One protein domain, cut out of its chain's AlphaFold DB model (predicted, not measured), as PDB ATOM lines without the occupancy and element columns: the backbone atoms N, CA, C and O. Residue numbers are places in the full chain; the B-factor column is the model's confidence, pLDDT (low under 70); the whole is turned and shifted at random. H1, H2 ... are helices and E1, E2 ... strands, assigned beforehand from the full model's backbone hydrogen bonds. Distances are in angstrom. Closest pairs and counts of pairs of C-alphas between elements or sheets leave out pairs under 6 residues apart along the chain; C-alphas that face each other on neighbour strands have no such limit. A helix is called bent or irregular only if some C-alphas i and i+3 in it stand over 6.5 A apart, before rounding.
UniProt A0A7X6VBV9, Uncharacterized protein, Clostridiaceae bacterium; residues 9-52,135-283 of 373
ATOM      1  N   SER A   9      30.832  47.750 -27.672       93.88
ATOM      2  CA  SER A   9      30.721  47.948 -29.124       93.88
ATOM      3  C   SER A   9      32.057  47.856 -29.872       93.88
ATOM      4  O   SER A   9      32.067  47.677 -31.090       93.88
ATOM      5  N   LYS A  10      33.186  47.955 -29.157       94.50
ATOM      6  CA  LYS A  10      34.542  47.813 -29.706       94.50
ATOM      7  C   LYS A  10      35.048  46.369 -29.684       94.50
ATOM      8  O   LYS A  10      36.158  46.117 -30.153       94.50
ATOM      9  N   GLN A  11      34.275  45.434 -29.132       94.69
ATOM     10  CA  GLN A  11      34.563  44.007 -29.240       94.69
ATOM     11  C   GLN A  11      34.377  43.522 -30.685       94.69
ATOM     12  O   GLN A  11      33.735  44.172 -31.509       94.69
ATOM     13  N   TYR A  12      34.937  42.356 -31.001       92.94
ATOM     14  CA  TYR A  12      34.947  41.803 -32.363       92.94
ATOM     15  C   TYR A  12      33.547  41.533 -32.910       92.94
ATOM     16  O   TYR A  12      33.284  41.667 -34.105       92.94
ATOM     17  N   TRP A  13      32.651  41.130 -32.019       96.56
ATOM     18  CA  TRP A  13      31.265  40.835 -32.315       96.56
ATOM     19  C   TRP A  13      30.461  40.970 -31.028       96.56
ATOM     20  O   TRP A  13      30.957  40.598 -29.968       96.56
ATOM     21  N   THR A  14      29.226  41.465 -31.115       97.31
ATOM     22  CA  THR A  14      28.339  41.653 -29.956       97.31
ATOM     23  C   THR A  14      26.876  41.462 -30.325       97.31
ATOM     24  O   THR A  14      26.421  42.034 -31.311       97.31
ATOM     25  N   CYS A  15      26.082  40.782 -29.513       97.56
ATOM     26  CA  CYS A  15      24.633  40.716 -29.668       97.56
ATOM     27  C   CYS A  15      23.968  40.762 -28.299       97.56
ATOM     28  O   CYS A  15      24.145  39.843 -27.499       97.56
ATOM     29  N   PHE A  16      23.195  41.815 -28.032       97.00
ATOM     30  CA  PHE A  16      22.358  41.841 -26.839       97.00
ATOM     31  C   PHE A  16      21.206  40.856 -27.002       97.00
ATOM     32  O   PHE A  16      20.723  40.636 -28.115       97.00
ATOM     33  N   LEU A  17      20.732  40.292 -25.891       95.12
ATOM     34  CA  LEU A  17      19.590  39.373 -25.918       95.12
ATOM     35  C   LEU A  17      18.325  40.032 -26.488       95.12
ATOM     36  O   LEU A  17      17.567  39.388 -27.203       95.12
ATOM     37  N   LYS A  18      18.138  41.334 -26.249       93.38
ATOM     38  CA  LYS A  18      17.016  42.111 -26.802       93.38
ATOM     39  C   LYS A  18      17.040  42.272 -28.326       93.38
ATOM     40  O   LYS A  18      16.005  42.561 -28.916       93.38
ATOM     41  N   ASP A  19      18.203  42.093 -28.952       94.88
ATOM     42  CA  ASP A  19      18.368  42.213 -30.404       94.88
ATOM     43  C   ASP A  19      18.122  40.875 -31.127       94.88
ATOM     44  O   ASP A  19      18.166  40.813 -32.361       94.88
ATOM     45  N   ILE A  20      17.896  39.788 -30.378       95.75
ATOM     46  CA  ILE A  20      17.606  38.468 -30.939       95.75
ATOM     47  C   ILE A  20      16.199  38.497 -31.565       95.75
ATOM     48  O   ILE A  20      15.251  38.942 -30.915       95.75
ATOM     49  N   PRO A  21      16.026  38.037 -32.822       95.06
ATOM     50  CA  PRO A  21      14.714  37.995 -33.458       95.06
ATOM     51  C   PRO A  21      13.697  37.192 -32.645       95.06
ATOM     52  O   PRO A  21      14.011  36.136 -32.103       95.06
ATOM     53  N   ASN A  22      12.453  37.666 -32.620       92.94
ATOM     54  CA  ASN A  22      11.357  36.930 -32.003       92.94
ATOM     55  C   ASN A  22      10.829  35.857 -32.972       92.94
ATOM     56  O   ASN A  22       9.945  36.129 -33.786       92.94
ATOM     57  N   ASP A  23      11.419  34.665 -32.911       94.19
ATOM     58  CA  ASP A  23      11.043  33.489 -33.701       94.19
ATOM     59  C   ASP A  23      11.133  32.229 -32.831       94.19
ATOM     60  O   ASP A  23      12.100  31.475 -32.901       94.19
ATOM     61  N   SER A  24      10.127  32.011 -31.984       92.12
ATOM     62  CA  SER A  24      10.105  30.900 -31.022       92.12
ATOM     63  C   SER A  24      10.083  29.507 -31.662       92.12
ATOM     64  O   SER A  24      10.273  28.520 -30.962       92.12
ATOM     65  N   GLU A  25       9.803  29.398 -32.967       92.75
ATOM     66  CA  GLU A  25       9.859  28.117 -33.684       92.75
ATOM     67  C   GLU A  25      11.305  27.705 -34.001       92.75
ATOM     68  O   GLU A  25      11.602  26.514 -34.096       92.75
ATOM     69  N   ASN A  26      12.205  28.678 -34.173       95.44
ATOM     70  CA  ASN A  26      13.578  28.445 -34.634       95.44
ATOM     71  C   ASN A  26      14.651  28.936 -33.658       95.44
ATOM     72  O   ASN A  26      15.822  28.604 -33.835       95.44
ATOM     73  N   ILE A  27      14.271  29.738 -32.665       96.38
ATOM     74  CA  ILE A  27      15.154  30.316 -31.659       96.38
ATOM     75  C   ILE A  27      14.631  29.927 -30.282       96.38
ATOM     76  O   ILE A  27      13.545  30.346 -29.881       96.38
ATOM     77  N   THR A  28      15.446  29.185 -29.538       95.56
ATOM     78  CA  THR A  28      15.129  28.777 -28.167       95.56
ATOM     79  C   THR A  28      16.186  29.308 -27.215       95.56
ATOM     80  O   THR A  28      17.382  29.101 -27.424       95.56
ATOM     81  N   MET A  29      15.736  29.992 -26.163       93.56
ATOM     82  CA  MET A  29      16.581  30.553 -25.111       93.56
ATOM     83  C   MET A  29      16.366  29.800 -23.806       93.56
ATOM     84  O   MET A  29      15.227  29.619 -23.378       93.56
ATOM     85  N   TYR A  30      17.463  29.415 -23.167       92.38
ATOM     86  CA  TYR A  30      17.483  28.719 -21.889       92.38
ATOM     87  C   TYR A  30      18.204  29.593 -20.861       92.38
ATOM     88  O   TYR A  30      19.349  30.007 -21.061       92.38
ATOM     89  N   TYR A  31      17.507  29.896 -19.771       90.75
ATOM     90  CA  TYR A  31      18.033  30.680 -18.657       90.75
ATOM     91  C   TYR A  31      18.572  29.744 -17.574       90.75
ATOM     92  O   TYR A  31      18.164  28.587 -17.490       90.75
ATOM     93  N   ARG A  32      19.507  30.231 -16.756       86.06
ATOM     94  CA  ARG A  32      20.132  29.445 -15.676       86.06
ATOM     95  C   ARG A  32      19.540  29.830 -14.326       86.06
ATOM     96  O   ARG A  32      20.266  30.167 -13.404       86.06
ATOM     97  N   ASP A  33      18.217  29.810 -14.256       82.56
ATOM     98  CA  ASP A  33      17.483  30.182 -13.057       82.56
ATOM     99  C   ASP A  33      17.612  29.065 -12.009       82.56
ATOM    100  O   ASP A  33      17.272  27.912 -12.270       82.56
ATOM    101  N   SER A  34      18.064  29.408 -10.806       62.06
ATOM    102  CA  SER A  34      18.353  28.480  -9.698       62.06
ATOM    103  C   SER A  34      17.130  27.726  -9.130       62.06
ATOM    104  O   SER A  34      17.260  27.006  -8.143       62.06
ATOM    105  N   VAL A  35      15.930  27.915  -9.696       53.84
ATOM    106  CA  VAL A  35      14.636  27.577  -9.067       53.84
ATOM    107  C   VAL A  35      13.914  26.374  -9.687       53.84
ATOM    108  O   VAL A  35      12.891  25.955  -9.150       53.84
ATOM    109  N   GLU A  36      14.412  25.793 -10.782       44.38
ATOM    110  CA  GLU A  36      13.781  24.620 -11.403       44.38
ATOM    111  C   GLU A  36      14.494  23.319 -10.987       44.38
ATOM    112  O   GLU A  36      15.621  23.041 -11.387       44.38
ATOM    113  N   GLU A  37      13.803  22.499 -10.181       40.88
ATOM    114  CA  GLU A  37      14.204  21.143  -9.743       40.88
ATOM    115  C   GLU A  37      14.377  20.136 -10.898       40.88
ATOM    116  O   GLU A  37      14.797  18.998 -10.679       40.88
ATOM    117  N   GLU A  38      14.119  20.540 -12.140       41.84
ATOM    118  CA  GLU A  38      14.586  19.820 -13.316       41.84
ATOM    119  C   GLU A  38      15.934  20.404 -13.729       41.84
ATOM    120  O   GLU A  38      16.036  21.199 -14.662       41.84
ATOM    121  N   ALA A  39      16.993  19.975 -13.036       43.31
ATOM    122  CA  ALA A  39      18.356  20.077 -13.539       43.31
ATOM    123  C   ALA A  39      18.449  19.243 -14.823       43.31
ATOM    124  O   ALA A  39      18.939  18.113 -14.841       43.31
ATOM    125  N   SER A  40      17.917  19.782 -15.918       45.78
ATOM    126  CA  SER A  40      18.277  19.332 -17.237       45.78
ATOM    127  C   SER A  40      19.782  19.531 -17.315       45.78
ATOM    128  O   SER A  40      20.276  20.657 -17.262       45.78
ATOM    129  N   ASP A  41      20.512  18.430 -17.461       54.22
ATOM    130  CA  ASP A  41      21.949  18.385 -17.764       54.22
ATOM    131  C   ASP A  41      22.282  19.102 -19.098       54.22
ATOM    132  O   ASP A  41      23.401  19.090 -19.609       54.22
ATOM    133  N   ASN A  42      21.274  19.725 -19.712       65.50
ATOM    134  CA  ASN A  42      21.383  20.545 -20.885       65.50
ATOM    135  C   ASN A  42      22.073  21.873 -20.546       65.50
ATOM    136  O   ASN A  42      21.471  22.828 -20.057       65.50
ATOM    137  N   MET A  43      23.363  21.933 -20.862       86.69
ATOM    138  CA  MET A  43      24.160  23.158 -20.813       86.69
ATOM    139  C   MET A  43      23.777  24.168 -21.906       86.69
ATOM    140  O   MET A  43      24.326  25.261 -21.920       86.69
ATOM    141  N   VAL A  44      22.885  23.849 -22.850       93.19
ATOM    142  CA  VAL A  44      22.531  24.778 -23.935       93.19
ATOM    143  C   VAL A  44      21.889  26.044 -23.366       93.19
ATOM    144  O   VAL A  44      20.963  25.971 -22.570       93.19
ATOM    145  N   LEU A  45      22.381  27.202 -23.807       94.88
ATOM    146  CA  LEU A  45      21.884  28.536 -23.464       94.88
ATOM    147  C   LEU A  45      21.073  29.135 -24.618       94.88
ATOM    148  O   LEU A  45      20.015  29.704 -24.389       94.88
ATOM    149  N   LEU A  46      21.541  28.984 -25.862       96.69
ATOM    150  CA  LEU A  46      20.847  29.435 -27.073       96.69
ATOM    151  C   LEU A  46      20.910  28.351 -28.147       96.69
ATOM    152  O   LEU A  46      21.994  27.881 -28.488       96.69
ATOM    153  N   GLU A  47      19.765  28.026 -28.742       96.94
ATOM    154  CA  GLU A  47      19.685  27.236 -29.970       96.94
ATOM    155  C   GLU A  47      19.060  28.079 -31.087       96.94
ATOM    156  O   GLU A  47      17.992  28.662 -30.905       96.94
ATOM    157  N   VAL A  48      19.725  28.149 -32.244       97.75
ATOM    158  CA  VAL A  48      19.231  28.847 -33.440       97.75
ATOM    159  C   VAL A  48      19.264  27.894 -34.625       97.75
ATOM    160  O   VAL A  48      20.331  27.569 -35.151       97.75
ATOM    161  N   ARG A  49      18.090  27.472 -35.083       97.19
ATOM    162  CA  ARG A  49      17.911  26.706 -36.318       97.19
ATOM    163  C   ARG A  49      17.781  27.659 -37.497       97.19
ATOM    164  O   ARG A  49      17.147  28.705 -37.388       97.19
ATOM    165  N   LYS A  50      18.348  27.307 -38.650       95.88
ATOM    166  CA  LYS A  50      18.137  28.063 -39.890       95.88
ATOM    167  C   LYS A  50      16.778  27.703 -40.518       95.88
ATOM    168  O   LYS A  50      16.666  26.611 -41.075       95.88
ATOM    169  N   PRO A  51      15.772  28.600 -40.525       94.00
ATOM    170  CA  PRO A  51      14.479  28.290 -41.123       94.00
ATOM    171  C   PRO A  51      14.522  28.330 -42.650       94.00
ATOM    172  O   PRO A  51      15.285  29.094 -43.258       94.00
ATOM    173  N   GLU A  52      13.641  27.558 -43.281       91.94
ATOM    174  CA  GLU A  52      13.373  27.622 -44.717       91.94
ATOM    175  C   GLU A  52      12.257  28.619 -45.035       91.94
ATOM    176  O   GLU A  52      11.325  28.813 -44.257       91.94
ATOM    177  N   ARG A 135      17.014  34.163 -40.410       97.00
ATOM    178  CA  ARG A 135      18.083  33.791 -41.357       97.00
ATOM    179  C   ARG A 135      19.241  34.786 -41.354       97.00
ATOM    180  O   ARG A 135      20.391  34.361 -41.458       97.00
ATOM    181  N   ARG A 136      18.966  36.092 -41.239       97.38
ATOM    182  CA  ARG A 136      20.020  37.113 -41.107       97.38
ATOM    183  C   ARG A 136      20.775  36.964 -39.791       97.38
ATOM    184  O   ARG A 136      22.001  37.042 -39.793       97.38
ATOM    185  N   PHE A 137      20.063  36.716 -38.694       97.88
ATOM    186  CA  PHE A 137      20.678  36.464 -37.394       97.88
ATOM    187  C   PHE A 137      21.539  35.193 -37.402       97.88
ATOM    188  O   PHE A 137      22.702  35.241 -37.009       97.88
ATOM    189  N   PHE A 138      21.029  34.099 -37.968       97.88
ATOM    190  CA  PHE A 138      21.775  32.859 -38.169       97.88
ATOM    191  C   PHE A 138      23.047  33.087 -38.993       97.88
ATOM    192  O   PHE A 138      24.120  32.651 -38.599       97.88
ATOM    193  N   ALA A 139      22.961  33.804 -40.120       97.31
ATOM    194  CA  ALA A 139      24.132  34.111 -40.944       97.31
ATOM    195  C   ALA A 139      25.186  34.923 -40.173       97.31
ATOM    196  O   ALA A 139      26.383  34.675 -40.302       97.31
ATOM    197  N   ARG A 140      24.738  35.863 -39.332       97.50
ATOM    198  CA  ARG A 140      25.604  36.661 -38.460       97.50
ATOM    199  C   ARG A 140      26.292  35.814 -37.383       97.50
ATOM    200  O   ARG A 140      27.468  36.045 -37.118       97.50
ATOM    201  N   LEU A 141      25.588  34.854 -36.779       97.62
ATOM    202  CA  LEU A 141      26.172  33.892 -35.837       97.62
ATOM    203  C   LEU A 141      27.144  32.938 -36.536       97.62
ATOM    204  O   LEU A 141      28.224  32.682 -36.022       97.62
ATOM    205  N   PHE A 142      26.798  32.456 -37.727       97.12
ATOM    206  CA  PHE A 142      27.651  31.559 -38.503       97.12
ATOM    207  C   PHE A 142      28.988  32.215 -38.881       97.12
ATOM    208  O   PHE A 142      30.041  31.581 -38.803       97.12
ATOM    209  N   GLN A 143      28.960  33.505 -39.236       95.81
ATOM    210  CA  GLN A 143      30.179  34.280 -39.463       95.81
ATOM    211  C   GLN A 143      31.026  34.366 -38.186       95.81
ATOM    212  O   GLN A 143      32.210  34.055 -38.226       95.81
ATOM    213  N   ALA A 144      30.403  34.705 -37.051       96.00
ATOM    214  CA  ALA A 144      31.077  34.768 -35.756       96.00
ATOM    215  C   ALA A 144      31.709  33.421 -35.355       96.00
ATOM    216  O   ALA A 144      32.831  33.391 -34.854       96.00
ATOM    217  N   TYR A 145      31.019  32.308 -35.623       95.94
ATOM    218  CA  TYR A 145      31.528  30.955 -35.389       95.94
ATOM    219  C   TYR A 145      32.769  30.681 -36.245       95.94
ATOM    220  O   TYR A 145      33.795  30.244 -35.732       95.94
ATOM    221  N   THR A 146      32.704  31.021 -37.533       94.75
ATOM    222  CA  THR A 146      33.828  30.853 -38.468       94.75
ATOM    223  C   THR A 146      35.051  31.674 -38.046       94.75
ATOM    224  O   THR A 146      36.183  31.206 -38.166       94.75
ATOM    225  N   ASP A 147      34.838  32.891 -37.538       92.31
ATOM    226  CA  ASP A 147      35.922  33.752 -37.058       92.31
ATOM    227  C   ASP A 147      36.588  33.182 -35.791       92.31
ATOM    228  O   ASP A 147      37.816  33.201 -35.696       92.31
ATOM    229  N   ILE A 148      35.812  32.613 -34.857       93.31
ATOM    230  CA  ILE A 148      36.356  31.935 -33.666       93.31
ATOM    231  C   ILE A 148      37.113  30.664 -34.045       93.31
ATOM    232  O   ILE A 148      38.205  30.450 -33.531       93.31
ATOM    233  N   GLU A 149      36.583  29.839 -34.949       92.50
ATOM    234  CA  GLU A 149      37.264  28.617 -35.403       92.50
ATOM    235  C   GLU A 149      38.627  28.926 -36.042       92.50
ATOM    236  O   GLU A 149      39.599  28.204 -35.819       92.50
ATOM    237  N   ARG A 150      38.732  30.030 -36.798       91.00
ATOM    238  CA  ARG A 150      39.992  30.458 -37.429       91.00
ATOM    239  C   ARG A 150      41.033  30.945 -36.418       91.00
ATOM    240  O   ARG A 150      42.228  30.802 -36.664       91.00
ATOM    241  N   GLU A 151      40.596  31.553 -35.321       88.88
ATOM    242  CA  GLU A 151      41.447  32.222 -34.328       88.88
ATOM    243  C   GLU A 151      41.188  31.680 -32.908       88.88
ATOM    244  O   GLU A 151      41.157  32.425 -31.930       88.88
ATOM    245  N   SER A 152      41.009  30.362 -32.782       83.56
ATOM    246  CA  SER A 152      40.534  29.705 -31.551       83.56
ATOM    247  C   SER A 152      41.480  29.840 -30.348       83.56
ATOM    248  O   SER A 152      41.046  29.771 -29.192       83.56
ATOM    249  N   GLU A 153      42.766  30.078 -30.612       82.19
ATOM    250  CA  GLU A 153      43.800  30.335 -29.605       82.19
ATOM    251  C   GLU A 153      43.753  31.759 -29.042       82.19
ATOM    252  O   GLU A 153      44.164  31.984 -27.905       82.19
ATOM    253  N   THR A 154      43.271  32.734 -29.816       86.56
ATOM    254  CA  THR A 154      43.329  34.157 -29.446       86.56
ATOM    255  C   THR A 154      41.961  34.745 -29.153       86.56
ATOM    256  O   THR A 154      41.885  35.726 -28.414       86.56
ATOM    257  N   LEU A 155      40.889  34.160 -29.685       92.06
ATOM    258  CA  LEU A 155      39.510  34.577 -29.472       92.06
ATOM    259  C   LEU A 155      38.771  33.602 -28.556       92.06
ATOM    260  O   LEU A 155      39.085  32.414 -28.457       92.06
ATOM    261  N   GLU A 156      37.768  34.128 -27.868       92.56
ATOM    262  CA  GLU A 156      36.815  33.339 -27.102       92.56
ATOM    263  C   GLU A 156      35.418  33.959 -27.160       92.56
ATOM    264  O   GLU A 156      35.262  35.176 -27.324       92.56
ATOM    265  N   PHE A 157      34.404  33.099 -27.040       96.25
ATOM    266  CA  PHE A 157      33.004  33.497 -26.996       96.25
ATOM    267  C   PHE A 157      32.550  33.644 -25.546       96.25
ATOM    268  O   PHE A 157      32.752  32.750 -24.718       96.25
ATOM    269  N   MET A 158      31.938  34.780 -25.242       96.75
ATOM    270  CA  MET A 158      31.557  35.166 -23.893       96.75
ATOM    271  C   MET A 158      30.078  35.526 -23.843       96.75
ATOM    272  O   MET A 158      29.528  36.104 -24.782       96.75
ATOM    273  N   ILE A 159      29.452  35.242 -22.707       97.69
ATOM    274  CA  ILE A 159      28.215  35.889 -22.284       97.69
ATOM    275  C   ILE A 159      28.554  36.841 -21.140       97.69
ATOM    276  O   ILE A 159      29.334  36.502 -20.253       97.69
ATOM    277  N   GLY A 160      27.992  38.044 -21.161       97.38
ATOM    278  CA  GLY A 160      28.145  39.020 -20.091       97.38
ATOM    279  C   GLY A 160      26.822  39.641 -19.680       97.38
ATOM    280  O   GLY A 160      25.865  39.623 -20.447       97.38
ATOM    281  N   ASN A 161      26.775  40.188 -18.471       97.31
ATOM    282  CA  ASN A 161      25.649  40.938 -17.924       97.31
ATOM    283  C   ASN A 161      26.163  42.046 -16.978       97.31
ATOM    284  O   ASN A 161      27.353  42.115 -16.661       97.31
ATOM    285  N   GLY A 162      25.276  42.947 -16.557       95.69
ATOM    286  CA  GLY A 162      25.629  44.116 -15.757       95.69
ATOM    287  C   GLY A 162      26.426  45.119 -16.578       95.69
ATOM    288  O   GLY A 162      27.608  45.327 -16.320       95.69
ATOM    289  N   LEU A 163      25.798  45.703 -17.600       96.12
ATOM    290  CA  LEU A 163      26.405  46.733 -18.439       96.12
ATOM    291  C   LEU A 163      26.653  47.983 -17.589       96.12
ATOM    292  O   LEU A 163      25.706  48.698 -17.259       96.12
ATOM    293  N   ILE A 164      27.913  48.218 -17.216       95.12
ATOM    294  CA  ILE A 164      28.322  49.394 -16.448       95.12
ATOM    295  C   ILE A 164      28.554  50.556 -17.403       95.12
ATOM    296  O   ILE A 164      29.315  50.441 -18.363       95.12
ATOM    297  N   ASN A 165      27.935  51.688 -17.088       93.56
ATOM    298  CA  ASN A 165      28.107  52.967 -17.744       93.56
ATOM    299  C   ASN A 165      28.580  54.011 -16.733       93.56
ATOM    300  O   ASN A 165      27.944  54.211 -15.698       93.56
ATOM    301  N   ASP A 166      29.652  54.721 -17.070       91.81
ATOM    302  CA  ASP A 166      30.044  55.942 -16.366       91.81
ATOM    303  C   ASP A 166      29.404  57.146 -17.075       91.81
ATOM    304  O   ASP A 166      29.633  57.399 -18.260       91.81
ATOM    305  N   LEU A 167      28.553  57.886 -16.363       88.31
ATOM    306  CA  LEU A 167      27.854  59.051 -16.904       88.31
ATOM    307  C   LEU A 167      28.789  60.251 -17.111       88.31
ATOM    308  O   LEU A 167      28.498  61.103 -17.952       88.31
ATOM    309  N   ASN A 168      29.917  60.300 -16.399       86.50
ATOM    310  CA  ASN A 168      30.968  61.297 -16.600       86.50
ATOM    311  C   ASN A 168      31.945  60.875 -17.707       86.50
ATOM    312  O   ASN A 168      32.534  61.733 -18.367       86.50
ATOM    313  N   ASN A 169      32.092  59.567 -17.939       86.00
ATOM    314  CA  ASN A 169      32.936  59.004 -18.985       86.00
ATOM    315  C   ASN A 169      32.173  58.014 -19.883       86.00
ATOM    316  O   ASN A 169      32.234  56.797 -19.712       86.00
ATOM    317  N   GLN A 170      31.555  58.537 -20.945       83.94
ATOM    318  CA  GLN A 170      30.792  57.744 -21.920       83.94
ATOM    319  C   GLN A 170      31.624  56.692 -22.678       83.94
ATOM    320  O   GLN A 170      31.059  55.872 -23.397       83.94
ATOM    321  N   SER A 171      32.957  56.704 -22.544       88.69
ATOM    322  CA  SER A 171      33.818  55.663 -23.119       88.69
ATOM    323  C   SER A 171      33.726  54.322 -22.382       88.69
ATOM    324  O   SER A 171      34.233  53.325 -22.897       88.69
ATOM    325  N   ILE A 172      33.100  54.302 -21.200       92.31
ATOM    326  CA  ILE A 172      32.898  53.117 -20.368       92.31
ATOM    327  C   ILE A 172      31.454  52.644 -20.542       92.31
ATOM    328  O   ILE A 172      30.505  53.304 -20.118       92.31
ATOM    329  N   SER A 173      31.300  51.509 -21.216       94.62
ATOM    330  CA  SER A 173      30.024  50.848 -21.482       94.62
ATOM    331  C   SER A 173      30.267  49.365 -21.750       94.62
ATOM    332  O   SER A 173      30.272  48.935 -22.903       94.62
ATOM    333  N   HIS A 174      30.509  48.567 -20.711       96.38
ATOM    334  CA  HIS A 174      30.854  47.149 -20.870       96.38
ATOM    335  C   HIS A 174      30.230  46.282 -19.763       96.38
ATOM    336  O   HIS A 174      30.100  46.756 -18.631       96.38
ATOM    337  N   PRO A 175      29.801  45.034 -20.057       97.06
ATOM    338  CA  PRO A 175      29.363  44.099 -19.023       97.06
ATOM    339  C   PRO A 175      30.487  43.837 -18.018       97.06
ATOM    340  O   PRO A 175      31.637  43.617 -18.411       97.06
ATOM    341  N   VAL A 176      30.150  43.863 -16.730       96.31
ATOM    342  CA  VAL A 176      31.102  43.606 -15.642       96.31
ATOM    343  C   VAL A 176      31.157  42.135 -15.257       96.31
ATOM    344  O   VAL A 176      32.233  41.644 -14.945       96.31
ATOM    345  N   LEU A 177      30.026  41.432 -15.296       97.50
ATOM    346  CA  LEU A 177      29.936  40.006 -15.005       97.50
ATOM    347  C   LEU A 177      29.992  39.244 -16.324       97.50
ATOM    348  O   LEU A 177      29.213  39.539 -17.228       97.50
ATOM    349  N   MET A 178      30.898  38.281 -16.453       96.62
ATOM    350  CA  MET A 178      31.109  37.538 -17.694       96.62
ATOM    351  C   MET A 178      31.336  36.056 -17.416       96.62
ATOM    352  O   MET A 178      31.807  35.680 -16.349       96.62
ATOM    353  N   LYS A 179      31.037  35.210 -18.396       95.44
ATOM    354  CA  LYS A 179      31.341  33.779 -18.365       95.44
ATOM    355  C   LYS A 179      31.662  33.288 -19.772       95.44
ATOM    356  O   LYS A 179      31.065  33.759 -20.745       95.44
ATOM    357  N   ARG A 180      32.616  32.364 -19.891       95.38
ATOM    358  CA  ARG A 180      32.943  31.743 -21.176       95.38
ATOM    359  C   ARG A 180      31.868  30.732 -21.550       95.38
ATOM    360  O   ARG A 180      31.415  29.949 -20.718       95.38
ATOM    361  N   VAL A 181      31.501  30.733 -22.822       95.88
ATOM    362  CA  VAL A 181      30.500  29.825 -23.388       95.88
ATOM    363  C   VAL A 181      31.087  29.072 -24.573       95.88
ATOM    364  O   VAL A 181      31.999  29.544 -25.255       95.88
ATOM    365  N   LYS A 182      30.573  27.871 -24.810       94.69
ATOM    366  CA  LYS A 182      30.898  27.052 -25.970       94.69
ATOM    367  C   LYS A 182      30.038  27.487 -27.147       94.69
ATOM    368  O   LYS A 182      28.863  27.801 -26.964       94.69
ATOM    369  N   PHE A 183      30.612  27.486 -28.344       94.81
ATOM    370  CA  PHE A 183      29.923  27.888 -29.562       94.81
ATOM    371  C   PHE A 183      30.095  26.818 -30.640       94.81
ATOM    372  O   PHE A 183      31.189  26.647 -31.167       94.81
ATOM    373  N   ASP A 184      29.023  26.084 -30.934       95.19
ATOM    374  CA  ASP A 184      29.030  24.926 -31.827       95.19
ATOM    375  C   ASP A 184      28.093  25.127 -33.025       95.19
ATOM    376  O   ASP A 184      27.022  25.736 -32.917       95.19
ATOM    377  N   PHE A 185      28.456  24.525 -34.159       96.25
ATOM    378  CA  PHE A 185      27.613  24.446 -35.349       96.25
ATOM    379  C   PHE A 185      27.379  22.991 -35.774       96.25
ATOM    380  O   PHE A 185      28.310  22.240 -36.055       96.25
ATOM    381  N   ASP A 186      26.108  22.608 -35.867       95.25
ATOM    382  CA  ASP A 186      25.652  21.328 -36.396       95.25
ATOM    383  C   ASP A 186      25.301  21.475 -37.881       95.25
ATOM    384  O   ASP A 186      24.241  21.990 -38.256       95.25
ATOM    385  N   ALA A 187      26.206  21.009 -38.742       92.69
ATOM    386  CA  ALA A 187      26.052  21.095 -40.191       92.69
ATOM    387  C   ALA A 187      24.923  20.215 -40.747       92.69
ATOM    388  O   ALA A 187      24.400  20.515 -41.822       92.69
ATOM    389  N   LYS A 188      24.548  19.138 -40.046       92.25
ATOM    390  CA  LYS A 188      23.511  18.211 -40.507       92.25
ATOM    391  C   LYS A 188      22.130  18.825 -40.319       92.25
ATOM    392  O   LYS A 188      21.324  18.819 -41.244       92.25
ATOM    393  N   GLU A 189      21.889  19.377 -39.136       92.25
ATOM    394  CA  GLU A 189      20.591  19.947 -38.770       92.25
ATOM    395  C   GLU A 189      20.493  21.457 -39.053       92.25
ATOM    396  O   GLU A 189      19.410  22.037 -38.962       92.25
ATOM    397  N   ASN A 190      21.606  22.095 -39.433       93.56
ATOM    398  CA  ASN A 190      21.722  23.537 -39.668       93.56
ATOM    399  C   ASN A 190      21.360  24.355 -38.416       93.56
ATOM    400  O   ASN A 190      20.559  25.296 -38.462       93.56
ATOM    401  N   ILE A 191      21.938  23.943 -37.287       96.88
ATOM    402  CA  ILE A 191      21.677  24.505 -35.961       96.88
ATOM    403  C   ILE A 191      22.972  25.068 -35.393       96.88
ATOM    404  O   ILE A 191      24.005  24.405 -35.400       96.88
ATOM    405  N   ILE A 192      22.901  26.280 -34.860       97.56
ATOM    406  CA  ILE A 192      23.957  26.872 -34.046       97.56
ATOM    407  C   ILE A 192      23.547  26.758 -32.579       97.56
ATOM    408  O   ILE A 192      22.423  27.121 -32.226       97.56
ATOM    409  N   ARG A 193      24.456  26.263 -31.737       97.12
ATOM    410  CA  ARG A 193      24.253  26.117 -30.292       97.12
ATOM    411  C   ARG A 193      25.297  26.919 -29.537       97.12
ATOM    412  O   ARG A 193      26.489  26.805 -29.806       97.12
ATOM    413  N   ILE A 194      24.838  27.715 -28.581       97.12
ATOM    414  CA  ILE A 194      25.693  28.301 -27.554       97.12
ATOM    415  C   ILE A 194      25.373  27.574 -26.264       97.12
ATOM    416  O   ILE A 194      24.219  27.580 -25.835       97.12
ATOM    417  N   SER A 195      26.382  26.970 -25.656       95.38
ATOM    418  CA  SER A 195      26.240  26.202 -24.424       95.38
ATOM    419  C   SER A 195      27.109  26.789 -23.328       95.38
ATOM    420  O   SER A 195      28.149  27.392 -23.587       95.38
ATOM    421  N   ASP A 196      26.678  26.610 -22.093       93.31
ATOM    422  CA  ASP A 196      27.459  26.918 -20.919       93.31
ATOM    423  C   ASP A 196      28.710  26.030 -20.855       93.31
ATOM    424  O   ASP A 196      28.818  25.004 -21.537       93.31
ATOM    425  N   THR A 197      29.683  26.456 -20.060       90.94
ATOM    426  CA  THR A 197      30.895  25.686 -19.795       90.94
ATOM    427  C   THR A 197      31.163  25.596 -18.302       90.94
ATOM    428  O   THR A 197      30.639  26.378 -17.504       90.94
ATOM    429  N   ASP A 198      32.057  24.681 -17.937       87.00
ATOM    430  CA  ASP A 198      32.515  24.499 -16.557       87.00
ATOM    431  C   ASP A 198      33.437  25.630 -16.066       87.00
ATOM    432  O   ASP A 198      33.973  25.563 -14.963       87.00
ATOM    433  N   THR A 199      33.675  26.676 -16.868       88.81
ATOM    434  CA  THR A 199      34.458  27.824 -16.395       88.81
ATOM    435  C   THR A 199      33.699  28.612 -15.345       88.81
ATOM    436  O   THR A 199      32.514  28.881 -15.518       88.81
ATOM    437  N   GLU A 200      34.404  29.082 -14.324       90.62
ATOM    438  CA  GLU A 200      33.853  30.023 -13.352       90.62
ATOM    439  C   GLU A 200      33.424  31.345 -14.025       90.62
ATOM    440  O   GLU A 200      34.120  31.831 -14.926       90.62
ATOM    441  N   PRO A 201      32.307  31.957 -13.589       93.75
ATOM    442  CA  PRO A 201      32.016  33.355 -13.871       93.75
ATOM    443  C   PRO A 201      33.132  34.272 -13.357       93.75
ATOM    444  O   PRO A 201      33.741  34.030 -12.316       93.75
ATOM    445  N   GLU A 202      33.378  35.368 -14.065       93.44
ATOM    446  CA  GLU A 202      34.420  36.333 -13.736       93.44
ATOM    447  C   GLU A 202      33.914  37.778 -13.767       93.44
ATOM    448  O   GLU A 202      33.015  38.143 -14.528       93.44
ATOM    449  N   LEU A 203      34.542  38.619 -12.942       94.62
ATOM    450  CA  LEU A 203      34.387  40.068 -13.015       94.62
ATOM    451  C   LEU A 203      35.434  40.667 -13.945       94.62
ATOM    452  O   LEU A 203      36.619  40.339 -13.843       94.62
ATOM    453  N   TYR A 204      35.027  41.621 -14.783       93.38
ATOM    454  CA  TYR A 204      35.950  42.363 -15.632       93.38
ATOM    455  C   TYR A 204      36.740  43.404 -14.826       93.38
ATOM    456  O   TYR A 204      36.505  44.607 -14.909       93.38
ATOM    457  N   THR A 205      37.696  42.953 -14.019       89.38
ATOM    458  CA  THR A 205      38.471  43.830 -13.128       89.38
ATOM    459  C   THR A 205      39.281  44.884 -13.877       89.38
ATOM    460  O   THR A 205      39.441  45.987 -13.363       89.38
ATOM    461  N   LEU A 206      39.745  44.579 -15.094       88.56
ATOM    462  CA  LEU A 206      40.458  45.538 -15.944       88.56
ATOM    463  C   LEU A 206      39.577  46.739 -16.316       88.56
ATOM    464  O   LEU A 206      40.073  47.856 -16.349       88.56
ATOM    465  N   LEU A 207      38.274  46.534 -16.550       90.75
ATOM    466  CA  LEU A 207      37.330  47.637 -16.762       90.75
ATOM    467  C   LEU A 207      37.208  48.494 -15.508       90.75
ATOM    468  O   LEU A 207      37.265  49.716 -15.594       90.75
ATOM    469  N   LEU A 208      37.055  47.841 -14.352       89.69
ATOM    470  CA  LEU A 208      36.915  48.533 -13.076       89.69
ATOM    471  C   LEU A 208      38.141  49.411 -12.803       89.69
ATOM    472  O   LEU A 208      37.951  50.543 -12.397       89.69
ATOM    473  N   GLN A 209      39.360  48.943 -13.103       87.81
ATOM    474  CA  GLN A 209      40.622  49.697 -12.962       87.81
ATOM    475  C   GLN A 209      40.706  50.986 -13.793       87.81
ATOM    476  O   GLN A 209      41.461  51.887 -13.433       87.81
ATOM    477  N   GLU A 210      39.940  51.092 -14.879       87.62
ATOM    478  CA  GLU A 210      39.875  52.302 -15.708       87.62
ATOM    479  C   GLU A 210      38.847  53.322 -15.181       87.62
ATOM    480  O   GLU A 210      38.788  54.454 -15.666       87.62
ATOM    481  N   MET A 211      38.023  52.947 -14.194       88.12
ATOM    482  CA  MET A 211      36.997  53.822 -13.626       88.12
ATOM    483  C   MET A 211      37.560  54.708 -12.513       88.12
ATOM    484  O   MET A 211      38.302  54.273 -11.628       88.12
ATOM    485  N   THR A 212      37.145  55.971 -12.505       81.50
ATOM    486  CA  THR A 212      37.388  56.884 -11.385       81.50
ATOM    487  C   THR A 212      36.263  56.776 -10.356       81.50
ATOM    488  O   THR A 212      35.147  56.393 -10.691       81.50
ATOM    489  N   ASP A 213      36.543  57.130  -9.100       80.75
ATOM    490  CA  ASP A 213      35.540  57.218  -8.025       80.75
ATOM    491  C   ASP A 213      34.829  55.900  -7.651       80.75
ATOM    492  O   ASP A 213      33.719  55.926  -7.110       80.75
ATOM    493  N   ILE A 214      35.482  54.752  -7.878       86.19
ATOM    494  CA  ILE A 214      35.024  53.458  -7.358       86.19
ATOM    495  C   ILE A 214      35.829  52.991  -6.143       86.19
ATOM    496  O   ILE A 214      37.032  53.232  -6.014       86.19
ATOM    497  N   ASN A 215      35.162  52.273  -5.245       86.25
ATOM    498  CA  ASN A 215      35.794  51.609  -4.120       86.25
ATOM    499  C   ASN A 215      36.461  50.304  -4.581       86.25
ATOM    500  O   ASN A 215      35.848  49.242  -4.629       86.25
ATOM    501  N   TYR A 216      37.750  50.364  -4.892       85.12
ATOM    502  CA  TYR A 216      38.514  49.178  -5.284       85.12
ATOM    503  C   TYR A 216      38.675  48.140  -4.166       85.12
ATOM    504  O   TYR A 216      38.863  46.959  -4.451       85.12
ATOM    505  N   GLY A 217      38.575  48.553  -2.897       83.19
ATOM    506  CA  GLY A 217      38.767  47.668  -1.747       83.19
ATOM    507  C   GLY A 217      37.727  46.549  -1.656       83.19
ATOM    508  O   GLY A 217      38.032  45.476  -1.143       83.19
ATOM    509  N   VAL A 218      36.526  46.765  -2.203       87.94
ATOM    510  CA  VAL A 218      35.436  45.773  -2.193       87.94
ATOM    511  C   VAL A 218      35.503  44.776  -3.352       87.94
ATOM    512  O   VAL A 218      34.842  43.744  -3.301       87.94
ATOM    513  N   VAL A 219      36.314  45.030  -4.388       89.00
ATOM    514  CA  VAL A 219      36.356  44.184  -5.598       89.00
ATOM    515  C   VAL A 219      36.799  42.761  -5.270       89.00
ATOM    516  O   VAL A 219      36.267  41.809  -5.834       89.00
ATOM    517  N   ARG A 220      37.741  42.595  -4.333       88.00
ATOM    518  CA  ARG A 220      38.174  41.265  -3.883       88.00
ATOM    519  C   ARG A 220      37.019  40.483  -3.252       88.00
ATOM    520  O   ARG A 220      36.798  39.345  -3.646       88.00
ATOM    521  N   GLN A 221      36.273  41.112  -2.346       90.62
ATOM    522  CA  GLN A 221      35.123  40.493  -1.686       90.62
ATOM    523  C   GLN A 221      34.036  40.118  -2.702       90.62
ATOM    524  O   GLN A 221      33.507  39.018  -2.644       90.62
ATOM    525  N   LEU A 222      33.755  40.992  -3.675       92.50
ATOM    526  CA  LEU A 222      32.791  40.714  -4.745       92.50
ATOM    527  C   LEU A 222      33.232  39.541  -5.638       92.50
ATOM    528  O   LEU A 222      32.405  38.740  -6.055       92.50
ATOM    529  N   LYS A 223      34.534  39.400  -5.922       91.75
ATOM    530  CA  LYS A 223      35.063  38.234  -6.655       91.75
ATOM    531  C   LYS A 223      34.921  36.936  -5.862       91.75
ATOM    532  O   LYS A 223      34.659  35.901  -6.465       91.75
ATOM    533  N   GLU A 224      35.174  36.981  -4.558       91.25
ATOM    534  CA  GLU A 224      35.024  35.824  -3.667       91.25
ATOM    535  C   GLU A 224      33.543  35.409  -3.590       91.25
ATOM    536  O   GLU A 224      33.234  34.255  -3.868       91.25
ATOM    537  N   ASP A 225      32.632  36.365  -3.388       93.00
ATOM    538  CA  ASP A 225      31.175  36.162  -3.410       93.00
ATOM    539  C   ASP A 225      30.682  35.560  -4.741       93.00
ATOM    540  O   ASP A 225      29.957  34.565  -4.761       93.00
ATOM    541  N   LEU A 226      31.163  36.086  -5.878       93.62
ATOM    542  CA  LEU A 226      30.851  35.541  -7.202       93.62
ATOM    543  C   LEU A 226      31.276  34.077  -7.359       93.62
ATOM    544  O   LEU A 226      30.570  33.294  -7.996       93.62
ATOM    545  N   ARG A 227      32.443  33.716  -6.817       89.44
ATOM    546  CA  ARG A 227      32.966  32.349  -6.884       89.44
ATOM    547  C   ARG A 227      32.197  31.395  -5.983       89.44
ATOM    548  O   ARG A 227      31.926  30.279  -6.408       89.44
ATOM    549  N   GLU A 228      31.857  31.824  -4.770       90.69
ATOM    550  CA  GLU A 228      31.128  31.000  -3.802       90.69
ATOM    551  C   GLU A 228      29.690  30.719  -4.253       90.69
ATOM    552  O   GLU A 228      29.227  29.585  -4.138       90.69
ATOM    553  N   ASN A 229      29.006  31.724  -4.808       90.75
ATOM    554  CA  ASN A 229      27.593  31.625  -5.187       90.75
ATOM    555  C   ASN A 229      27.353  31.335  -6.680       90.75
ATOM    556  O   ASN A 229      26.222  31.077  -7.079       90.75
ATOM    557  N   PHE A 230      28.401  31.349  -7.511       90.38
ATOM    558  CA  PHE A 230      28.359  30.989  -8.935       90.38
ATOM    559  C   PHE A 230      27.287  31.741  -9.754       90.38
ATOM    560  O   PHE A 230      26.578  31.155 -10.574       90.38
ATOM    561  N   TYR A 231      27.170  33.061  -9.573       93.44
ATOM    562  CA  TYR A 231      26.177  33.868 -10.298       93.44
ATOM    563  C   TYR A 231      26.396  33.824 -11.821       93.44
ATOM    564  O   TYR A 231      27.410  34.296 -12.348       93.44
ATOM    565  N   HIS A 232      25.434  33.249 -12.549       94.44
ATOM    566  CA  HIS A 232      25.508  33.080 -13.998       94.44
ATOM    567  C   HIS A 232      24.944  34.311 -14.740       94.44
ATOM    568  O   HIS A 232      23.826  34.722 -14.458       94.44
ATOM    569  N   PRO A 233      25.596  34.859 -15.789       95.06
ATOM    570  CA  PRO A 233      25.099  36.048 -16.504       95.06
ATOM    571  C   PRO A 233      23.645  35.985 -17.028       95.06
ATOM    572  O   PRO A 233      23.031  37.031 -17.232       95.06
ATOM    573  N   LEU A 234      23.116  34.777 -17.264       94.31
ATOM    574  CA  LEU A 234      21.734  34.489 -17.705       94.31
ATOM    575  C   LEU A 234      20.805  33.945 -16.609       94.31
ATOM    576  O   LEU A 234      19.747  33.412 -16.932       94.31
ATOM    577  N   ASP A 235      21.195  34.011 -15.345       93.19
ATOM    578  CA  ASP A 235      20.262  33.785 -14.244       93.19
ATOM    579  C   ASP A 235      19.423  35.055 -14.030       93.19
ATOM    580  O   ASP A 235      19.945  36.172 -13.974       93.19
ATOM    581  N   ARG A 236      18.100  34.897 -13.982       91.19
ATOM    582  CA  ARG A 236      17.152  36.011 -13.853       91.19
ATOM    583  C   ARG A 236      16.766  36.313 -12.408       91.19
ATOM    584  O   ARG A 236      16.065  37.302 -12.199       91.19
ATOM    585  N   ASN A 237      17.213  35.509 -11.444       90.25
ATOM    586  CA  ASN A 237      16.831  35.637 -10.039       90.25
ATOM    587  C   ASN A 237      17.977  36.179  -9.182       90.25
ATOM    588  O   ASN A 237      17.883  37.310  -8.709       90.25
ATOM    589  N   ASP A 238      19.072  35.431  -9.035       92.31
ATOM    590  CA  ASP A 238      20.121  35.777  -8.067       92.31
ATOM    591  C   ASP A 238      21.121  36.784  -8.656       92.31
ATOM    592  O   ASP A 238      21.580  37.717  -7.991       92.31
ATOM    593  N   THR A 239      21.418  36.659  -9.950       94.38
ATOM    594  CA  THR A 239      22.362  37.546 -10.647       94.38
ATOM    595  C   THR A 239      21.949  39.024 -10.654       94.38
ATOM    596  O   THR A 239      22.817  39.874 -10.427       94.38
ATOM    597  N   PRO A 240      20.677  39.408 -10.880       95.00
ATOM    598  CA  PRO A 240      20.254  40.799 -10.736       95.00
ATOM    599  C   PRO A 240      20.497  41.374  -9.335       95.00
ATOM    600  O   PRO A 240      20.935  42.521  -9.224       95.00
ATOM    601  N   ASP A 241      20.268  40.589  -8.280       94.75
ATOM    602  CA  ASP A 241      20.507  41.016  -6.899       94.75
ATOM    603  C   ASP A 241      22.004  41.174  -6.610       94.75
ATOM    604  O   ASP A 241      22.419  42.191  -6.041       94.75
ATOM    605  N   TYR A 242      22.832  40.250  -7.104       95.69
ATOM    606  CA  TYR A 242      24.288  40.375  -7.058       95.69
ATOM    607  C   TYR A 242      24.783  41.634  -7.787       95.69
ATOM    608  O   TYR A 242      25.544  42.427  -7.230       95.69
ATOM    609  N   LEU A 243      24.315  41.888  -9.016       96.31
ATOM    610  CA  LEU A 243      24.695  43.077  -9.789       96.31
ATOM    611  C   LEU A 243      24.266  44.377  -9.098       96.31
ATOM    612  O   LEU A 243      24.990  45.377  -9.140       96.31
ATOM    613  N   LYS A 244      23.108  44.373  -8.437       95.19
ATOM    614  CA  LYS A 244      22.626  45.500  -7.639       95.19
ATOM    615  C   LYS A 244      23.522  45.758  -6.427       95.19
ATOM    616  O   LYS A 244      23.910  46.906  -6.204       95.19
ATOM    617  N   ALA A 245      23.888  44.714  -5.683       94.56
ATOM    618  CA  ALA A 245      24.817  44.815  -4.559       94.56
ATOM    619  C   ALA A 245      26.197  45.313  -5.016       94.56
ATOM    620  O   ALA A 245      26.707  46.291  -4.470       94.56
ATOM    621  N   LEU A 246      26.749  44.716  -6.078       94.50
ATOM    622  CA  LEU A 246      27.998  45.135  -6.714       94.50
ATOM    623  C   LEU A 246      27.971  46.627  -7.054       94.50
ATOM    624  O   LEU A 246      28.894  47.354  -6.702       94.50
ATOM    625  N   THR A 247      26.889  47.104  -7.669       93.44
ATOM    626  CA  THR A 247      26.747  48.513  -8.069       93.44
ATOM    627  C   THR A 247      26.849  49.453  -6.866       93.44
ATOM    628  O   THR A 247      27.675  50.366  -6.872       93.44
ATOM    629  N   HIS A 248      26.089  49.181  -5.799       93.06
ATOM    630  CA  HIS A 248      26.103  49.999  -4.582       93.06
ATOM    631  C   HIS A 248      27.437  49.938  -3.825       93.06
ATOM    632  O   HIS A 248      27.834  50.915  -3.191       93.06
ATOM    633  N   HIS A 249      28.138  48.803  -3.879       91.62
ATOM    634  CA  HIS A 249      29.453  48.653  -3.261       91.62
ATOM    635  C   HIS A 249      30.556  49.386  -4.027       91.62
ATOM    636  O   HIS A 249      31.484  49.902  -3.402       91.62
ATOM    637  N   LEU A 250      30.452  49.462  -5.359       90.62
ATOM    638  CA  LEU A 250      31.420  50.177  -6.185       90.62
ATOM    639  C   LEU A 250      31.367  51.687  -5.953       90.62
ATOM    640  O   LEU A 250      32.423  52.302  -5.846       90.62
ATOM    641  N   CYS A 251      30.186  52.300  -5.855       89.81
ATOM    642  CA  CYS A 251      30.072  53.747  -5.653       89.81
ATOM    643  C   CYS A 251      28.778  54.124  -4.921       89.81
ATOM    644  O   CYS A 251      27.721  53.553  -5.186       89.81
ATOM    645  N   SER A 252      28.845  55.125  -4.035       87.81
ATOM    646  CA  SER A 252      27.664  55.656  -3.335       87.81
ATOM    647  C   SER A 252      26.693  56.366  -4.276       87.81
ATOM    648  O   SER A 252      25.487  56.328  -4.058       87.81
ATOM    649  N   ASP A 253      27.227  56.997  -5.322       91.38
ATOM    650  CA  ASP A 253      26.476  57.745  -6.331       91.38
ATOM    651  C   ASP A 253      26.179  56.827  -7.530       91.38
ATOM    652  O   ASP A 253      26.504  57.144  -8.676       91.38
ATOM    653  N   SER A 254      25.650  55.632  -7.266       92.44
ATOM    654  CA  SER A 254      25.388  54.624  -8.294       92.44
ATOM    655  C   SER A 254      23.923  54.217  -8.358       92.44
ATOM    656  O   SER A 254      23.185  54.302  -7.375       92.44
ATOM    657  N   LYS A 255      23.503  53.734  -9.529       94.06
ATOM    658  CA  LYS A 255      22.154  53.210  -9.732       94.06
ATOM    659  C   LYS A 255      22.164  51.917 -10.527       94.06
ATOM    660  O   LYS A 255      22.693  51.846 -11.633       94.06
ATOM    661  N   PHE A 256      21.497  50.909  -9.980       95.12
ATOM    662  CA  PHE A 256      21.167  49.693 -10.707       95.12
ATOM    663  C   PHE A 256      19.821  49.848 -11.424       95.12
ATOM    664  O   PHE A 256      18.846  50.318 -10.833       95.12
ATOM    665  N   ILE A 257      19.774  49.457 -12.695       94.00
ATOM    666  CA  ILE A 257      18.594  49.542 -13.555       94.00
ATOM    667  C   ILE A 257      18.302  48.160 -14.137       94.00
ATOM    668  O   ILE A 257      19.129  47.579 -14.838       94.00
ATOM    669  N   MET A 258      17.104  47.647 -13.865       89.94
ATOM    670  CA  MET A 258      16.628  46.382 -14.425       89.94
ATOM    671  C   MET A 258      15.692  46.604 -15.617       89.94
ATOM    672  O   MET A 258      15.801  45.899 -16.614       89.94
ATOM    673  N   ASN A 259      14.809  47.603 -15.532       84.25
ATOM    674  CA  ASN A 259      13.858  47.936 -16.591       84.25
ATOM    675  C   ASN A 259      14.455  48.987 -17.530       84.25
ATOM    676  O   ASN A 259      14.960  50.006 -17.065       84.25
ATOM    677  N   GLU A 260      14.362  48.785 -18.846       76.56
ATOM    678  CA  GLU A 260      14.940  49.727 -19.823       76.56
ATOM    679  C   GLU A 260      14.293  51.121 -19.795       76.56
ATOM    680  O   GLU A 260      14.943  52.103 -20.158       76.56
ATOM    681  N   ASP A 261      13.047  51.218 -19.327       81.75
ATOM    682  CA  ASP A 261      12.323  52.486 -19.202       81.75
ATOM    683  C   ASP A 261      12.845  53.364 -18.051       81.75
ATOM    684  O   ASP A 261      12.633  54.582 -18.043       81.75
ATOM    685  N   ASP A 262      13.555  52.774 -17.084       86.88
ATOM    686  CA  ASP A 262      14.103  53.512 -15.954       86.88
ATOM    687  C   ASP A 262      15.316  54.346 -16.386       86.88
ATOM    688  O   ASP A 262      16.250  53.882 -17.042       86.88
ATOM    689  N   GLN A 263      15.329  55.608 -15.960       86.94
ATOM    690  CA  GLN A 263      16.404  56.555 -16.261       86.94
ATOM    691  C   GLN A 263      17.261  56.840 -15.023       86.94
ATOM    692  O   GLN A 263      16.745  56.802 -13.897       86.94
ATOM    693  N   PRO A 264      18.558  57.153 -15.189       87.00
ATOM    694  CA  PRO A 264      19.386  57.607 -14.081       87.00
ATOM    695  C   PRO A 264      18.882  58.929 -13.492       87.00
ATOM    696  O   PRO A 264      18.336  59.788 -14.188       87.00
ATOM    697  N   GLY A 265      19.047  59.079 -12.182       85.81
ATOM    698  CA  GLY A 265      18.819  60.326 -11.468       85.81
ATOM    699  C   GLY A 265      19.936  61.339 -11.720       85.81
ATOM    700  O   GLY A 265      21.022  61.009 -12.182       85.81
ATOM    701  N   ARG A 266      19.689  62.610 -11.374       79.81
ATOM    702  CA  ARG A 266      20.665  63.703 -11.569       79.81
ATOM    703  C   ARG A 266      21.944  63.581 -10.729       79.81
ATOM    704  O   ARG A 266      22.900  64.287 -11.021       79.81
ATOM    705  N   GLY A 267      21.925  62.778  -9.664       83.38
ATOM    706  CA  GLY A 267      23.071  62.567  -8.774       83.38
ATOM    707  C   GLY A 267      23.864  61.298  -9.075       83.38
ATOM    708  O   GLY A 267      24.921  61.117  -8.485       83.38
ATOM    709  N   ASP A 268      23.374  60.444  -9.976       89.75
ATOM    710  CA  ASP A 268      24.033  59.182 -10.290       89.75
ATOM    711  C   ASP A 268      25.245  59.457 -11.187       89.75
ATOM    712  O   ASP A 268      25.169  60.234 -12.140       89.75
ATOM    713  N   LYS A 269      26.369  58.813 -10.883       90.31
ATOM    714  CA  LYS A 269      27.604  58.838 -11.675       90.31
ATOM    715  C   LYS A 269      27.806  57.528 -12.417       90.31
ATOM    716  O   LYS A 269      28.185  57.539 -13.581       90.31
ATOM    717  N   ILE A 270      27.523  56.409 -11.754       92.31
ATOM    718  CA  ILE A 270      27.694  55.066 -12.313       92.31
ATOM    719  C   ILE A 270      26.335  54.393 -12.420       92.31
ATOM    720  O   ILE A 270      25.562  54.355 -11.465       92.31
ATOM    721  N   VAL A 271      26.046  53.835 -13.588       94.69
ATOM    722  CA  VAL A 271      24.799  53.124 -13.855       94.69
ATOM    723  C   VAL A 271      25.122  51.717 -14.310       94.69
ATOM    724  O   VAL A 271      25.829  51.545 -15.296       94.69
ATOM    725  N   THR A 272      24.553  50.718 -13.647       95.75
ATOM    726  CA  THR A 272      24.661  49.320 -14.078       95.75
ATOM    727  C   THR A 272      23.308  48.855 -14.581       95.75
ATOM    728  O   THR A 272      22.328  48.891 -13.835       95.75
ATOM    729  N   ARG A 273      23.238  48.405 -15.835       95.62
ATOM    730  CA  ARG A 273      22.012  47.860 -16.432       95.62
ATOM    731  C   ARG A 273      22.050  46.339 -16.492       95.62
ATOM    732  O   ARG A 273      23.041  45.764 -16.942       95.62
ATOM    733  N   CYS A 274      20.957  45.688 -16.104       94.94
ATOM    734  CA  CYS A 274      20.755  44.274 -16.409       94.94
ATOM    735  C   CYS A 274      20.480  44.148 -17.913       94.94
ATOM    736  O   CYS A 274      19.414  44.506 -18.407       94.94
ATOM    737  N   SER A 275      21.492  43.756 -18.678       94.50
ATOM    738  CA  SER A 275      21.445  43.721 -20.140       94.50
ATOM    739  C   SER A 275      22.397  42.638 -20.634       94.50
ATOM    740  O   SER A 275      23.550  42.940 -20.961       94.50
ATOM    741  N   PRO A 276      21.945  41.373 -20.660       95.88
ATOM    742  CA  PRO A 276      22.792  40.280 -21.090       95.88
ATOM    743  C   PRO A 276      23.201  40.418 -22.562       95.88
ATOM    744  O   PRO A 276      22.403  40.815 -23.422       95.88
ATOM    745  N   VAL A 277      24.454  40.082 -22.854       97.75
ATOM    746  CA  VAL A 277      25.081  40.266 -24.164       97.75
ATOM    747  C   VAL A 277      26.044  39.129 -24.472       97.75
ATOM    748  O   VAL A 277      26.922  38.812 -23.673       97.75
ATOM    749  N   TYR A 278      25.902  38.533 -25.652       98.00
ATOM    750  CA  TYR A 278      26.906  37.640 -26.218       98.00
ATOM    751  C   TYR A 278      27.956  38.454 -26.961       98.00
ATOM    752  O   TYR A 278      27.605  39.380 -27.692       98.00
ATOM    753  N   PHE A 279      29.233  38.117 -26.823       97.69
ATOM    754  CA  PHE A 279      30.295  38.832 -27.520       97.69
ATOM    755  C   PHE A 279      31.551  37.986 -27.739       97.69
ATOM    756  O   PHE A 279      31.779  36.991 -27.054       97.69
ATOM    757  N   ILE A 280      32.373  38.404 -28.702       96.62
ATOM    758  CA  ILE A 280      33.707  37.846 -28.948       96.62
ATOM    759  C   ILE A 280      34.746  38.820 -28.416       96.62
ATOM    760  O   ILE A 280      34.777  39.979 -28.837       96.62
ATOM    761  N   ARG A 281      35.649  38.334 -27.565       92.94
ATOM    762  CA  ARG A 281      36.819  39.096 -27.114       92.94
ATOM    763  C   ARG A 281      38.111  38.346 -27.407       92.94
ATOM    764  O   ARG A 281      38.104  37.140 -27.646       92.94
ATOM    765  N   ARG A 282      39.235  39.065 -27.326       90.56
ATOM    766  CA  ARG A 282      40.548  38.422 -27.226       90.56
ATOM    767  C   ARG A 282      40.699  37.782 -25.857       90.56
ATOM    768  O   ARG A 282      40.401  38.428 -24.850       90.56
ATOM    769  N   ARG A 283      41.239  36.567 -25.837       86.81
ATOM    770  CA  ARG A 283      41.686  35.918 -24.613       86.81
ATOM    771  C   ARG A 283      42.660  36.837 -23.888       86.81
ATOM    772  O   ARG A 283      43.555  37.435 -24.492       86.81
TER     773      ARG A 283
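This is residues 9 to 52 and 135 to 283 of the 373 residues of an uncharacterized protein of Clostridiaceae bacterium (UniProt A0A7X6VBV9). A long, twisted sheet of nine strands runs through the model, with H1 packed on one face, towards the part with E3, E6 and the far half of E5, and H4 on the opposite face, over E4 and E8. H3 folds back along H4 as a helical hairpin, short H2 packs near the bend of E5, and residues 36 to 41 stick out as a loop. The 193 printed residues include four named helices and nine named strands, in the order E1 E2 E3 H1 E4 E5 E6 H2 H3 H4 E7 E8 E9, of mixed class. The sheet is branched at E4, its neighbours antiparallel but for the parallel E7 and E8. The whole is compact, with a radius of gyration of the C-alphas of 17.2 A and spans of 53 by 38 by 35 A.

Start at edge strand E1, residues 13 to 16, antiparallel to E9, residues 277 to 282, with N 15 and O 278 2.8 A apart. E2, residues 27 to 29, and E3, residues 44 to 49, form a hairpin, with N 28 and O 47 at 2.9 A; E6, residues 191 to 196, lies on the other side of E3, with N 48 and O 192 at 2.9 A. Look next at E4, residues 155 to 166, which bends by 80 degrees at residue 161: E5, residues 173 to 186, lies on one side, with N 159 and O 179 at 2.9 A, and on the other side lie E9, with N 158 and O 279 at 2.9 A, and E8, residues 270 to 273, with N 165 and O 271 at 2.8 A. E4, E5 and E6 form a meander, each strand the antiparallel neighbour of the one before; N 184 and O 193 are 2.9 A apart. E5 bends by 87 degrees at residue 177. E7, residues 254 to 257, is parallel to E8, with N 257 and O 272 at 2.9 A. H1, residues 135 to 150, is on the sheet at a height of 6.9 A; its closest C-alphas to E5 are those of Tyr 145 and Phe 183, 6.8 A apart. H4, residues 238 to 250, is on the opposite face at a height of 8.1 A, along E8 at 3 degrees on the local plane; the closest C-alphas are those of Thr 247 and Thr 272, 6.4 A. H3, residues 216 to 229, is not on the sheet; with residues 216 to 222 alone it touches residues 246 to 250 of H4, closest at the C-alphas of Val 218 and His 249, 6.7 A, at a shallow tilt of 13 degrees, opposite ways. H2, residues 205 to 209, only just touches H3, with 3 pairs of C-alphas within 8 A, closest at Thr 205 and Val 219, 7.8 A. Every O i to N i+4 pair is within hydrogen-bond range in H1, H2 and H4; in H3 8 of 10 are.

Find C-alpha 13 at (31.265, 40.835, -32.315), where E1 begins. H1 runs 22.5 A from C-alpha 135 at (18.083, 33.791, -41.357); E4 spans 26.8 A, E5 33.4 A, H3 20.7 A and H4 18.4 A. H3 is irregular, but only just: C-alphas 217 and 220 are 6.8 A apart. E9 ends at C-alpha 282, (40.548, 38.422, -27.226).

The two C-alphas farthest apart, those of Lys 188 and Gly 267, are 54.5 A apart. Residues 53 to 134 are not printed; C-alphas 52 and 135 across the cut are 8.5 A apart. The links E2 to E3 and E7 to E8 are long. The mean pLDDT of the printed part is 90.5, and residues 34 to 42 are under 70.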